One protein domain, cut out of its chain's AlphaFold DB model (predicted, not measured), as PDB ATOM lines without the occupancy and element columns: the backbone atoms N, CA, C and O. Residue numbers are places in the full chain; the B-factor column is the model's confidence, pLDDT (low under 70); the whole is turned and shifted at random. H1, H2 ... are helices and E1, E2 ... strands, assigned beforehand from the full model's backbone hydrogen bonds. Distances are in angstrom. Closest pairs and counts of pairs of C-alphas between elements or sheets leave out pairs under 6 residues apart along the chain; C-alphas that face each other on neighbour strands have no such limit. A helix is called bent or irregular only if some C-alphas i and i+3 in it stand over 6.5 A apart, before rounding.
ATOM      1  N   ASN A 249       5.897  85.186 -24.733       93.38
ATOM      2  CA  ASN A 249       7.082  85.974 -25.081       93.38
ATOM      3  C   ASN A 249       8.351  85.526 -24.342       93.38
ATOM      4  O   ASN A 249       9.366  86.215 -24.417       93.38
ATOM      5  N   HIS A 250       8.305  84.393 -23.633       95.00
ATOM      6  CA  HIS A 250       9.434  83.845 -22.875       95.00
ATOM      7  C   HIS A 250      10.038  84.839 -21.861       95.00
ATOM      8  O   HIS A 250      11.257  84.896 -21.674       95.00
ATOM      9  N   ILE A 251       9.171  85.625 -21.216       94.75
ATOM     10  CA  ILE A 251       9.541  86.635 -20.218       94.75
ATOM     11  C   ILE A 251       9.580  85.979 -18.846       94.75
ATOM     12  O   ILE A 251       8.571  85.441 -18.391       94.75
ATOM     13  N   ALA A 252      10.728  86.037 -18.188       93.44
ATOM     14  CA  ALA A 252      10.911  85.537 -16.837       93.44
ATOM     15  C   ALA A 252      10.979  86.694 -15.835       93.44
ATOM     16  O   ALA A 252      11.477  87.777 -16.144       93.44
ATOM     17  N   MET A 253      10.468  86.455 -14.627       92.69
ATOM     18  CA  MET A 253      10.536  87.430 -13.540       92.69
ATOM     19  C   MET A 253      11.991  87.669 -13.125       92.69
ATOM     20  O   MET A 253      12.778  86.725 -13.041       92.69
ATOM     21  N   HIS A 254      12.341  88.920 -12.824       86.31
ATOM     22  CA  HIS A 254      13.723  89.330 -12.559       86.31
ATOM     23  C   HIS A 254      14.351  88.601 -11.365       86.31
ATOM     24  O   HIS A 254      15.526  88.257 -11.401       86.31
ATOM     25  N   TYR A 255      13.564  88.276 -10.335       81.69
ATOM     26  CA  TYR A 255      14.035  87.526  -9.160       81.69
ATOM     27  C   TYR A 255      14.490  86.087  -9.459       81.69
ATOM     28  O   TYR A 255      14.953  85.392  -8.560       81.69
ATOM     29  N   MET A 256      14.311  85.602 -10.692       79.25
ATOM     30  CA  MET A 256      14.874  84.328 -11.145       79.25
ATOM     31  C   MET A 256      16.352  84.447 -11.540       79.25
ATOM     32  O   MET A 256      16.995  83.422 -11.772       79.25
ATOM     33  N   ARG A 257      16.884  85.671 -11.655       75.62
ATOM     34  CA  ARG A 257      18.299  85.929 -11.922       75.62
ATOM     35  C   ARG A 257      19.127  85.555 -10.692       75.62
ATOM     36  O   ARG A 257      18.752  85.859  -9.564       75.62
ATOM     37  N   ASP A 258      20.250  84.887 -10.925       64.94
ATOM     38  CA  ASP A 258      21.233  84.620  -9.878       64.94
ATOM     39  C   ASP A 258      21.863  85.959  -9.453       64.94
ATOM     40  O   ASP A 258      22.386  86.687 -10.302       64.94
ATOM     41  N   GLU A 259      21.792  86.307  -8.164       58.25
ATOM     42  CA  GLU A 259      22.237  87.607  -7.620       58.25
ATOM     43  C   GLU A 259      23.731  87.894  -7.886       58.25
ATOM     44  O   GLU A 259      24.186  89.026  -7.739       58.25
ATOM     45  N   GLN A 260      24.502  86.880  -8.297       53.72
ATOM     46  CA  GLN A 260      25.929  86.987  -8.605       53.72
ATOM     47  C   GLN A 260      26.250  87.483 -10.029       53.72
ATOM     48  O   GLN A 260      27.421  87.725 -10.327       53.72
ATOM     49  N   GLU A 261      25.267  87.641 -10.923       53.50
ATOM     50  CA  GLU A 261      25.522  88.099 -12.296       53.50
ATOM     51  C   GLU A 261      25.350  89.614 -12.467       53.50
ATOM     52  O   GLU A 261      24.242  90.119 -12.352       53.50
ATOM     53  N   ASP A 262      26.446  90.276 -12.861       52.91
ATOM     54  CA  ASP A 262      26.599  91.568 -13.564       52.91
ATOM     55  C   ASP A 262      25.670  92.740 -13.135       52.91
ATOM     56  O   ASP A 262      24.466  92.689 -13.385       52.91
ATOM     57  N   PRO A 263      26.183  93.852 -12.568       57.09
ATOM     58  CA  PRO A 263      25.353  94.995 -12.162       57.09
ATOM     59  C   PRO A 263      24.572  95.658 -13.310       57.09
ATOM     60  O   PRO A 263      23.652  96.435 -13.052       57.09
ATOM     61  N   GLU A 264      24.906  95.370 -14.572       66.12
ATOM     62  CA  GLU A 264      24.159  95.863 -15.725       66.12
ATOM     63  C   GLU A 264      22.886  95.035 -16.004       66.12
ATOM     64  O   GLU A 264      22.867  93.795 -15.990       66.12
ATOM     65  N   LEU A 265      21.783  95.737 -16.285       69.00
ATOM     66  CA  LEU A 265      20.520  95.132 -16.700       69.00
ATOM     67  C   LEU A 265      20.655  94.601 -18.136       69.00
ATOM     68  O   LEU A 265      20.480  95.339 -19.105       69.00
ATOM     69  N   LYS A 266      20.964  93.310 -18.280       80.06
ATOM     70  CA  LYS A 266      20.946  92.626 -19.578       80.06
ATOM     71  C   LYS A 266      19.525  92.160 -19.902       80.06
ATOM     72  O   LYS A 266      18.883  91.566 -19.041       80.06
ATOM     73  N   PRO A 267      19.037  92.358 -21.140       85.25
ATOM     74  CA  PRO A 267      17.686  91.948 -21.516       85.25
ATOM     75  C   PRO A 267      17.514  90.427 -21.533       85.25
ATOM     76  O   PRO A 267      16.397  89.943 -21.408       85.25
ATOM     77  N   VAL A 268      18.595  89.658 -21.677       89.31
ATOM     78  CA  VAL A 268      18.554  88.193 -21.685       89.31
ATOM     79  C   VAL A 268      19.395  87.657 -20.544       89.31
ATOM     80  O   VAL A 268      20.553  88.052 -20.399       89.31
ATOM     81  N   PHE A 269      18.844  86.710 -19.790       88.75
ATOM     82  CA  PHE A 269      19.575  85.987 -18.754       88.75
ATOM     83  C   PHE A 269      19.374  84.475 -18.873       88.75
ATOM     84  O   PHE A 269      18.475  83.986 -19.567       88.75
ATOM     85  N   GLU A 270      20.257  83.727 -18.217       89.69
ATOM     86  CA  GLU A 270      20.248  82.268 -18.208       89.69
ATOM     87  C   GLU A 270      19.572  81.743 -16.942       89.69
ATOM     88  O   GLU A 270      20.103  81.862 -15.843       89.69
ATOM     89  N   ASN A 271      18.415  81.099 -17.096       88.06
ATOM     90  CA  ASN A 271      17.787  80.362 -16.011       88.06
ATOM     91  C   ASN A 271      18.251  78.896 -16.020       88.06
ATOM     92  O   ASN A 271      18.161  78.199 -17.037       88.06
ATOM     93  N   LYS A 272      18.741  78.414 -14.875       88.00
ATOM     94  CA  LYS A 272      19.249  77.050 -14.693       88.00
ATOM     95  C   LYS A 272      18.200  76.191 -13.997       88.00
ATOM     96  O   LYS A 272      17.939  76.333 -12.806       88.00
ATOM     97  N   ILE A 273      17.647  75.229 -14.726       85.94
ATOM     98  CA  ILE A 273      16.676  74.266 -14.202       85.94
ATOM     99  C   ILE A 273      17.406  72.970 -13.873       85.94
ATOM    100  O   ILE A 273      17.966  72.321 -14.757       85.94
ATOM    101  N   ARG A 274      17.365  72.547 -12.609       84.62
ATOM    102  CA  ARG A 274      17.914  71.249 -12.200       84.62
ATOM    103  C   ARG A 274      16.883  70.142 -12.417       84.62
ATOM    104  O   ARG A 274      15.838  70.132 -11.769       84.62
ATOM    105  N   PHE A 275      17.218  69.182 -13.272       84.06
ATOM    106  CA  PHE A 275      16.431  67.978 -13.538       84.06
ATOM    107  C   PHE A 275      17.329  66.749 -13.448       84.06
ATOM    108  O   PHE A 275      18.318  66.656 -14.175       84.06
ATOM    109  N   MET A 276      17.004  65.805 -12.559       80.50
ATOM    110  CA  MET A 276      17.768  64.555 -12.392       80.50
ATOM    111  C   MET A 276      19.288  64.797 -12.251       80.50
ATOM    112  O   MET A 276      20.097  64.161 -12.919       80.50
ATOM    113  N   ASN A 277      19.680  65.767 -11.414       80.94
ATOM    114  CA  ASN A 277      21.073  66.210 -11.209       80.94
ATOM    115  C   ASN A 277      21.792  66.803 -12.433       80.94
ATOM    116  O   ASN A 277      22.983  67.084 -12.354       80.94
ATOM    117  N   THR A 278      21.076  67.065 -13.524       82.62
ATOM    118  CA  THR A 278      21.589  67.798 -14.685       82.62
ATOM    119  C   THR A 278      21.018  69.211 -14.691       82.62
ATOM    120  O   THR A 278      19.821  69.401 -14.466       82.62
ATOM    121  N   ASN A 279      21.862  70.205 -14.960       87.19
ATOM    122  CA  ASN A 279      21.416  71.579 -15.159       87.19
ATOM    123  C   ASN A 279      21.055  71.790 -16.627       87.19
ATOM    124  O   ASN A 279      21.887  71.604 -17.514       87.19
ATOM    125  N   ILE A 280      19.815  72.194 -16.873       88.06
ATOM    126  CA  ILE A 280      19.334  72.613 -18.184       88.06
ATOM    127  C   ILE A 280      19.263  74.129 -18.179       88.06
ATOM    128  O   ILE A 280      18.560  74.718 -17.362       88.06
ATOM    129  N   VAL A 281      20.009  74.748 -19.086       90.56
ATOM    130  CA  VAL A 281      20.046  76.201 -19.234       90.56
ATOM    131  C   VAL A 281      18.981  76.626 -20.235       90.56
ATOM    132  O   VAL A 281      18.945  76.122 -21.360       90.56
ATOM    133  N   VAL A 282      18.129  77.560 -19.825       92.31
ATOM    134  CA  VAL A 282      17.114  78.181 -20.672       92.31
ATOM    135  C   VAL A 282      17.335  79.684 -20.658       92.31
ATOM    136  O   VAL A 282      17.418  80.292 -19.596       92.31
ATOM    137  N   LYS A 283      17.454  80.285 -21.841       93.62
ATOM    138  CA  LYS A 283      17.576  81.736 -21.993       93.62
ATOM    139  C   LYS A 283      16.195  82.369 -21.989       93.62
ATOM    140  O   LYS A 283      15.338  81.929 -22.752       93.62
ATOM    141  N   CYS A 284      16.010  83.393 -21.165       93.31
ATOM    142  CA  CYS A 284      14.739  84.093 -20.984       93.31
ATOM    143  C   CYS A 284      14.929  85.603 -21.153       93.31
ATOM    144  O   CYS A 284      16.017  86.125 -20.907       93.31
ATOM    145  N   LEU A 285      13.858  86.296 -21.543       93.38
ATOM    146  CA  LEU A 285      13.789  87.754 -21.509       93.38
ATOM    147  C   LEU A 285      13.553  88.216 -20.066       93.38
ATOM    148  O   LEU A 285      12.651  87.708 -19.403       93.38
ATOM    149  N   ASP A 286      14.336  89.176 -19.584       91.62
ATOM    150  CA  ASP A 286      14.125  89.801 -18.278       91.62
ATOM    151  C   ASP A 286      12.883  90.703 -18.311       91.62
ATOM    152  O   ASP A 286      12.791  91.632 -19.119       91.62
ATOM    153  N   ALA A 287      11.928  90.448 -17.413       92.19
ATOM    154  CA  ALA A 287      10.756  91.294 -17.229       92.19
ATOM    155  C   ALA A 287      11.124  92.770 -17.012       92.19
ATOM    156  O   ALA A 287      10.461  93.644 -17.567       92.19
ATOM    157  N   ASN A 288      12.201  93.068 -16.278       89.62
ATOM    158  CA  ASN A 288      12.627  94.442 -16.005       89.62
ATOM    159  C   ASN A 288      13.181  95.160 -17.251       89.62
ATOM    160  O   ASN A 288      13.291  96.384 -17.247       89.62
ATOM    161  N   ALA A 289      13.472  94.432 -18.333       89.19
ATOM    162  CA  ALA A 289      13.972  94.984 -19.589       89.19
ATOM    163  C   ALA A 289      12.867  95.263 -20.630       89.19
ATOM    164  O   ALA A 289      13.174  95.619 -21.763       89.19
ATOM    165  N   LEU A 290      11.576  95.134 -20.290       90.38
ATOM    166  CA  LEU A 290      10.476  95.252 -21.268       90.38
ATOM    167  C   LEU A 290      10.282  96.646 -21.885       90.38
ATOM    168  O   LEU A 290       9.624  96.765 -22.931       90.38
ATOM    169  N   PHE A 291      10.830  97.680 -21.248       87.19
ATOM    170  CA  PHE A 291      10.904  99.032 -21.803       87.19
ATOM    171  C   PHE A 291      12.223  99.321 -22.525       87.19
ATOM    172  O   PHE A 291      12.298 100.293 -23.264       87.19
ATOM    173  N   VAL A 292      13.235  98.464 -22.402       84.88
ATOM    174  CA  VAL A 292      14.476  98.585 -23.174       84.88
ATOM    175  C   VAL A 292      14.233  98.101 -24.609       84.88
ATOM    176  O   VAL A 292      13.425  97.200 -24.847       84.88
ATOM    177  N   ASP A 293      14.941  98.683 -25.576       80.69
ATOM    178  CA  ASP A 293      14.950  98.186 -26.952       80.69
ATOM    179  C   ASP A 293      15.631  96.810 -27.015       80.69
ATOM    180  O   ASP A 293      16.851  96.676 -26.912       80.69
ATOM    181  N   ILE A 294      14.823  95.760 -27.173       84.44
ATOM    182  CA  ILE A 294      15.297  94.376 -27.273       84.44
ATOM    183  C   ILE A 294      15.638  94.074 -28.732       84.44
ATOM    184  O   ILE A 294      14.761  94.111 -29.601       84.44
ATOM    185  N   ARG A 295      16.897  93.716 -28.992       87.88
ATOM    186  CA  ARG A 295      17.386  93.392 -30.339       87.88
ATOM    187  C   ARG A 295      16.731  92.114 -30.866       87.88
ATOM    188  O   ARG A 295      16.460  91.177 -30.117       87.88
ATOM    189  N   GLU A 296      16.542  92.031 -32.180       89.75
ATOM    190  CA  GLU A 296      15.987  90.827 -32.824       89.75
ATOM    191  C   GLU A 296      16.871  89.586 -32.620       89.75
ATOM    192  O   GLU A 296      16.365  88.475 -32.469       89.75
ATOM    193  N   GLU A 297      18.189  89.771 -32.530       90.94
ATOM    194  CA  GLU A 297      19.141  88.701 -32.212       90.94
ATOM    195  C   GLU A 297      18.863  88.074 -30.839       90.94
ATOM    196  O   GLU A 297      18.872  86.849 -30.700       90.94
ATOM    197  N   ASP A 298      18.556  88.904 -29.839       90.19
ATOM    198  CA  ASP A 298      18.259  88.461 -28.478       90.19
ATOM    199  C   ASP A 298      16.959  87.640 -28.453       90.19
ATOM    200  O   ASP A 298      16.915  86.548 -27.876       90.19
ATOM    201  N   LYS A 299      15.926  88.098 -29.176       90.00
ATOM    202  CA  LYS A 299      14.667  87.352 -29.349       90.00
ATOM    203  C   LYS A 299      14.907  85.994 -30.010       90.00
ATOM    204  O   LYS A 299      14.428  84.977 -29.510       90.00
ATOM    205  N   ALA A 300      15.697  85.951 -31.085       92.69
ATOM    206  CA  ALA A 300      16.012  84.713 -31.796       92.69
ATOM    207  C   ALA A 300      16.770  83.704 -30.913       92.69
ATOM    208  O   ALA A 300      16.508  82.498 -30.965       92.69
ATOM    209  N   VAL A 301      17.694  84.186 -30.074       93.62
ATOM    210  CA  VAL A 301      18.427  83.356 -29.107       93.62
ATOM    211  C   VAL A 301      17.482  82.739 -28.072       93.62
ATOM    212  O   VAL A 301      17.603  81.543 -27.786       93.62
ATOM    213  N   ILE A 302      16.533  83.518 -27.546       94.00
ATOM    214  CA  ILE A 302      15.525  83.043 -26.589       94.00
ATOM    215  C   ILE A 302      14.629  81.978 -27.233       94.00
ATOM    216  O   ILE A 302      14.527  80.869 -26.702       94.00
ATOM    217  N   THR A 303      14.056  82.253 -28.409       93.88
ATOM    218  CA  THR A 303      13.200  81.296 -29.133       93.88
ATOM    219  C   THR A 303      13.930  79.976 -29.378       93.88
ATOM    220  O   THR A 303      13.440  78.912 -29.003       93.88
ATOM    221  N   LYS A 304      15.170  80.033 -29.882       95.25
ATOM    222  CA  LYS A 304      16.000  78.838 -30.098       95.25
ATOM    223  C   LYS A 304      16.265  78.064 -28.803       95.25
ATOM    224  O   LYS A 304      16.423  76.841 -28.839       95.25
ATOM    225  N   SER A 305      16.362  78.748 -27.662       95.44
ATOM    226  CA  SER A 305      16.532  78.102 -26.359       95.44
ATOM    227  C   SER A 305      15.279  77.333 -25.936       95.44
ATOM    228  O   SER A 305      15.398  76.196 -25.474       95.44
ATOM    229  N   PHE A 306      14.092  77.914 -26.119       94.69
ATOM    230  CA  PHE A 306      12.822  77.249 -25.821       94.69
ATOM    231  C   PHE A 306      12.529  76.094 -26.789       94.69
ATOM    232  O   PHE A 306      12.100  75.031 -26.343       94.69
ATOM    233  N   ASP A 307      12.872  76.221 -28.073       94.19
ATOM    234  CA  ASP A 307      12.751  75.125 -29.046       94.19
ATOM    235  C   ASP A 307      13.605  73.911 -28.656       94.19
ATOM    236  O   ASP A 307      13.152  72.762 -28.711       94.19
ATOM    237  N   LYS A 308      14.846  74.153 -28.211       93.62
ATOM    238  CA  LYS A 308      15.733  73.099 -27.695       93.62
ATOM    239  C   LYS A 308      15.153  72.430 -26.454       93.62
ATOM    240  O   LYS A 308      15.212  71.203 -26.345       93.62
ATOM    241  N   LEU A 309      14.596  73.217 -25.533       92.50
ATOM    242  CA  LEU A 309      13.936  72.692 -24.344       92.50
ATOM    243  C   LEU A 309      12.732  71.819 -24.721       92.50
ATOM    244  O   LEU A 309      12.595  70.719 -24.194       92.50
ATOM    245  N   GLU A 310      11.881  72.258 -25.646       92.19
ATOM    246  CA  GLU A 310      10.717  71.482 -26.084       92.19
ATOM    247  C   GLU A 310      11.118  70.197 -26.818       92.19
ATOM    248  O   GLU A 310      10.541  69.132 -26.577       92.19
ATOM    249  N   ALA A 311      12.156  70.239 -27.657       91.25
ATOM    250  CA  ALA A 311      12.725  69.039 -28.265       91.25
ATOM    251  C   ALA A 311      13.244  68.056 -27.200       91.25
ATOM    252  O   ALA A 311      12.982  66.851 -27.280       91.25
ATOM    253  N   TYR A 312      13.921  68.568 -26.168       89.12
ATOM    254  CA  TYR A 312      14.373  67.769 -25.035       89.12
ATOM    255  C   TYR A 312      13.192  67.159 -24.266       89.12
ATOM    256  O   TYR A 312      13.161  65.941 -24.085       89.12
ATOM    257  N   LYS A 313      12.175  67.959 -23.908       89.81
ATOM    258  CA  LYS A 313      10.942  67.508 -23.236       89.81
ATOM    259  C   LYS A 313      10.238  66.405 -24.017       89.81
ATOM    260  O   LYS A 313       9.843  65.409 -23.421       89.81
ATOM    261  N   LYS A 314      10.127  66.526 -25.345       89.69
ATOM    262  CA  LYS A 314       9.546  65.484 -26.214       89.69
ATOM    263  C   LYS A 314      10.362  64.193 -26.210       89.69
ATOM    264  O   LYS A 314       9.776  63.111 -26.250       89.69
ATOM    265  N   LYS A 315      11.695  64.291 -26.170       87.44
ATOM    266  CA  LYS A 315      12.589  63.126 -26.127       87.44
ATOM    267  C   LYS A 315      12.447  62.368 -24.810       87.44
ATOM    268  O   LYS A 315      12.239  61.160 -24.839       87.44
ATOM    269  N   ILE A 316      12.520  63.067 -23.678       86.12
ATOM    270  CA  ILE A 316      12.420  62.429 -22.357       86.12
ATOM    271  C   ILE A 316      10.983  62.028 -22.013       86.12
ATOM    272  O   ILE A 316      10.792  60.998 -21.382       86.12
ATOM    273  N   GLY A 317       9.988  62.779 -22.508       82.06
ATOM    274  CA  GLY A 317       8.541  62.573 -22.356       82.06
ATOM    275  C   GLY A 317       8.070  61.147 -22.602       82.06
ATOM    276  O   GLY A 317       7.201  60.638 -21.901       82.06
ATOM    277  N   LYS A 318       8.691  60.481 -23.575       81.62
ATOM    278  CA  LYS A 318       8.365  59.107 -23.968       81.62
ATOM    279  C   LYS A 318       8.893  58.046 -22.995       81.62
ATOM    280  O   LYS A 318       8.508  56.889 -23.106       81.62
ATOM    281  N   CYS A 319       9.773  58.425 -22.071       82.25
ATOM    282  CA  CYS A 319      10.504  57.521 -21.183       82.25
ATOM    283  C   CYS A 319      10.272  57.833 -19.693       82.25
ATOM    284  O   CYS A 319      10.997  57.317 -18.845       82.25
ATOM    285  N   ILE A 320       9.302  58.694 -19.362       84.81
ATOM    286  CA  ILE A 320       9.077  59.164 -17.989       84.81
ATOM    287  C   ILE A 320       8.245  58.144 -17.206       84.81
ATOM    288  O   ILE A 320       7.152  57.763 -17.626       84.81
ATOM    289  N   SER A 321       8.730  57.736 -16.034       83.50
ATOM    290  CA  SER A 321       7.947  56.960 -15.069       83.50
ATOM    291  C   SER A 321       7.026  57.860 -14.236       83.50
ATOM    292  O   SER A 321       7.255  59.060 -14.084       83.50
ATOM    293  N   LYS A 322       6.013  57.272 -13.586       81.94
ATOM    294  CA  LYS A 322       5.115  58.008 -12.674       81.94
ATOM    295  C   LYS A 322       5.873  58.748 -11.557       81.94
ATOM    296  O   LYS A 322       5.475  59.847 -11.182       81.94
ATOM    297  N   SER A 323       6.985  58.188 -11.074       81.25
ATOM    298  CA  SER A 323       7.847  58.801 -10.052       81.25
ATOM    299  C   SER A 323       8.632  60.025 -10.545       81.25
ATOM    300  O   SER A 323       9.041  60.845  -9.731       81.25
ATOM    301  N   MET A 324       8.814  60.191 -11.858       82.94
ATOM    302  CA  MET A 324       9.544  61.318 -12.452       82.94
ATOM    303  C   MET A 324       8.632  62.487 -12.858       82.94
ATOM    304  O   MET A 324       9.131  63.539 -13.250       82.94
ATOM    305  N   LEU A 325       7.305  62.345 -12.747       83.56
ATOM    306  CA  LEU A 325       6.350  63.396 -13.126       83.56
ATOM    307  C   LEU A 325       6.533  64.684 -12.313       83.56
ATOM    308  O   LEU A 325       6.427  65.779 -12.867       83.56
ATOM    309  N   GLN A 326       6.857  64.566 -11.022       83.50
ATOM    310  CA  GLN A 326       7.106  65.724 -10.163       83.50
ATOM    311  C   GLN A 326       8.356  66.495 -10.612       83.50
ATOM    312  O   GLN A 326       8.312  67.716 -10.731       83.50
ATOM    313  N   GLU A 327       9.441  65.798 -10.951       83.75
ATOM    314  CA  GLU A 327      10.645  66.416 -11.521       83.75
ATOM    315  C   GLU A 327      10.374  67.014 -12.906       83.75
ATOM    316  O   GLU A 327      10.825  68.116 -13.207       83.75
ATOM    317  N   PHE A 328       9.577  66.338 -13.736       86.44
ATOM    318  CA  PHE A 328       9.218  66.827 -15.066       86.44
ATOM    319  C   PHE A 328       8.366  68.104 -15.021       86.44
ATOM    320  O   PHE A 328       8.477  68.951 -15.908       86.44
ATOM    321  N   SER A 329       7.570  68.298 -13.962       86.12
ATOM    322  CA  SER A 329       6.774  69.517 -13.764       86.12
ATOM    323  C   SER A 329       7.630  70.791 -13.664       86.12
ATOM    324  O   SER A 329       7.152  71.877 -14.000       86.12
ATOM    325  N   LYS A 330       8.919  70.679 -13.298       86.06
ATOM    326  CA  LYS A 330       9.881  71.798 -13.290       86.06
ATOM    327  C   LYS A 330      10.099  72.405 -14.681       86.06
ATOM    328  O   LYS A 330      10.479  73.564 -14.775       86.06
ATOM    329  N   PHE A 331       9.801  71.661 -15.750       88.56
ATOM    330  CA  PHE A 331       9.849  72.151 -17.132       88.56
ATOM    331  C   PHE A 331       8.555  72.823 -17.613       88.56
ATOM    332  O   PHE A 331       8.401  73.092 -18.813       88.56
ATOM    333  N   SER A 332       7.586  73.048 -16.725       90.19
ATOM    334  CA  SER A 332       6.417  73.849 -17.078       90.19
ATOM    335  C   SER A 332       6.847  75.300 -17.343       90.19
ATOM    336  O   SER A 332       7.670  75.825 -16.592       90.19
ATOM    337  N   PRO A 333       6.299  75.982 -18.367       90.94
ATOM    338  CA  PRO A 333       6.647  77.376 -18.643       90.94
ATOM    339  C   PRO A 333       6.514  78.286 -17.417       90.94
ATOM    340  O   PRO A 333       7.380  79.118 -17.193       90.94
ATOM    341  N   LYS A 334       5.498  78.067 -16.570       91.62
ATOM    342  CA  LYS A 334       5.327  78.825 -15.323       91.62
ATOM    343  C   LYS A 334       6.525  78.692 -14.380       91.62
ATOM    344  O   LYS A 334       7.044  79.702 -13.928       91.62
ATOM    345  N   ASN A 335       7.027  77.478 -14.152       89.50
ATOM    346  CA  ASN A 335       8.186  77.266 -13.277       89.50
ATOM    347  C   ASN A 335       9.475  77.869 -13.854       89.50
ATOM    348  O   ASN A 335      10.291  78.409 -13.114       89.50
ATOM    349  N   ILE A 336       9.653  77.797 -15.175       90.75
ATOM    350  CA  ILE A 336      10.835  78.334 -15.869       90.75
ATOM    351  C   ILE A 336      10.846  79.860 -15.857       90.75
ATOM    352  O   ILE A 336      11.899  80.479 -15.758       90.75
ATOM    353  N   LEU A 337       9.677  80.472 -15.981       92.75
ATOM    354  CA  LEU A 337       9.539  81.922 -16.026       92.75
ATOM    355  C   LEU A 337       9.326  82.532 -14.629       92.75
ATOM    356  O   LEU A 337       9.353  83.752 -14.487       92.75
ATOM    357  N   GLY A 338       9.150  81.691 -13.605       90.19
ATOM    358  CA  GLY A 338       8.891  82.103 -12.229       90.19
ATOM    359  C   GLY A 338       7.528  82.770 -12.065       90.19
ATOM    360  O   GLY A 338       7.474  83.833 -11.467       90.19
TER     361      GLY A 338
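What this domain is: This is residues 249 to 338 of the 339 residues of an uncharacterized protein of Anaerobutyricum hallii (UniProt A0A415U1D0). The long helix H1 packs on a two-strand hairpin, E1 and E2, mainly on E2; H2 then folds back near the end of E1, and short H3 follows. Residues 249 to 267 have no named element. The printed part has 90 residues, with two named strands and three named helices in the order E1, E2, H1, H2, H3 along the chain; the class is mixed, helices and strands, with an antiparallel sheet of order E1 - E2, and the whole is compact, radius of gyration of the C-alphas 14.0 A, spanning 43 by 26 by 18 A.

Where its parts are: E1, residues 268 to 275, begins at C-alpha (18.554, 88.193, -21.685) and measures 21.9 A; E2, 278 to 286, 23.5 A; H1, 296 to 317, 31.0 A; H2, 322 to 331, 15.6 A; H3, 333 to 337, 6.0 A, ends at (9.539, 81.922, -16.026).

How they stand to each other: Residues 251 to 252 pair, parallel, with 285 to 286 of E2. In the hairpin E1 and E2, 151 degrees between directions, N 271 and O 282 are 2.8 A apart, within hydrogen-bond range. The closest C-alphas of E2 and H1, Lys 283 and Ile 302, are 5.2 A apart; of E1 and H2, Phe 275 and Glu 327, 6.3 A. H1 and H2 are close but not clearly touching, C-alphas 313 and 331 at 7.7 A, a shallow tilt of 2 degrees, opposite ways. H1 and H3 are apart. H1 and H3 have every O i to N i+4 pair within range; H2 has 2 of 6, and 6 of 7 for i+3. H2 is only just irregular, C-alphas 323 and 326 being 7.0 A apart.

The domain as a whole: The farthest C-alphas, Asp 293 and Lys 322, are 43.8 A apart. The printed part has no cut, and no link between named elements is long. Residues 258 to 265 have pLDDT under 70.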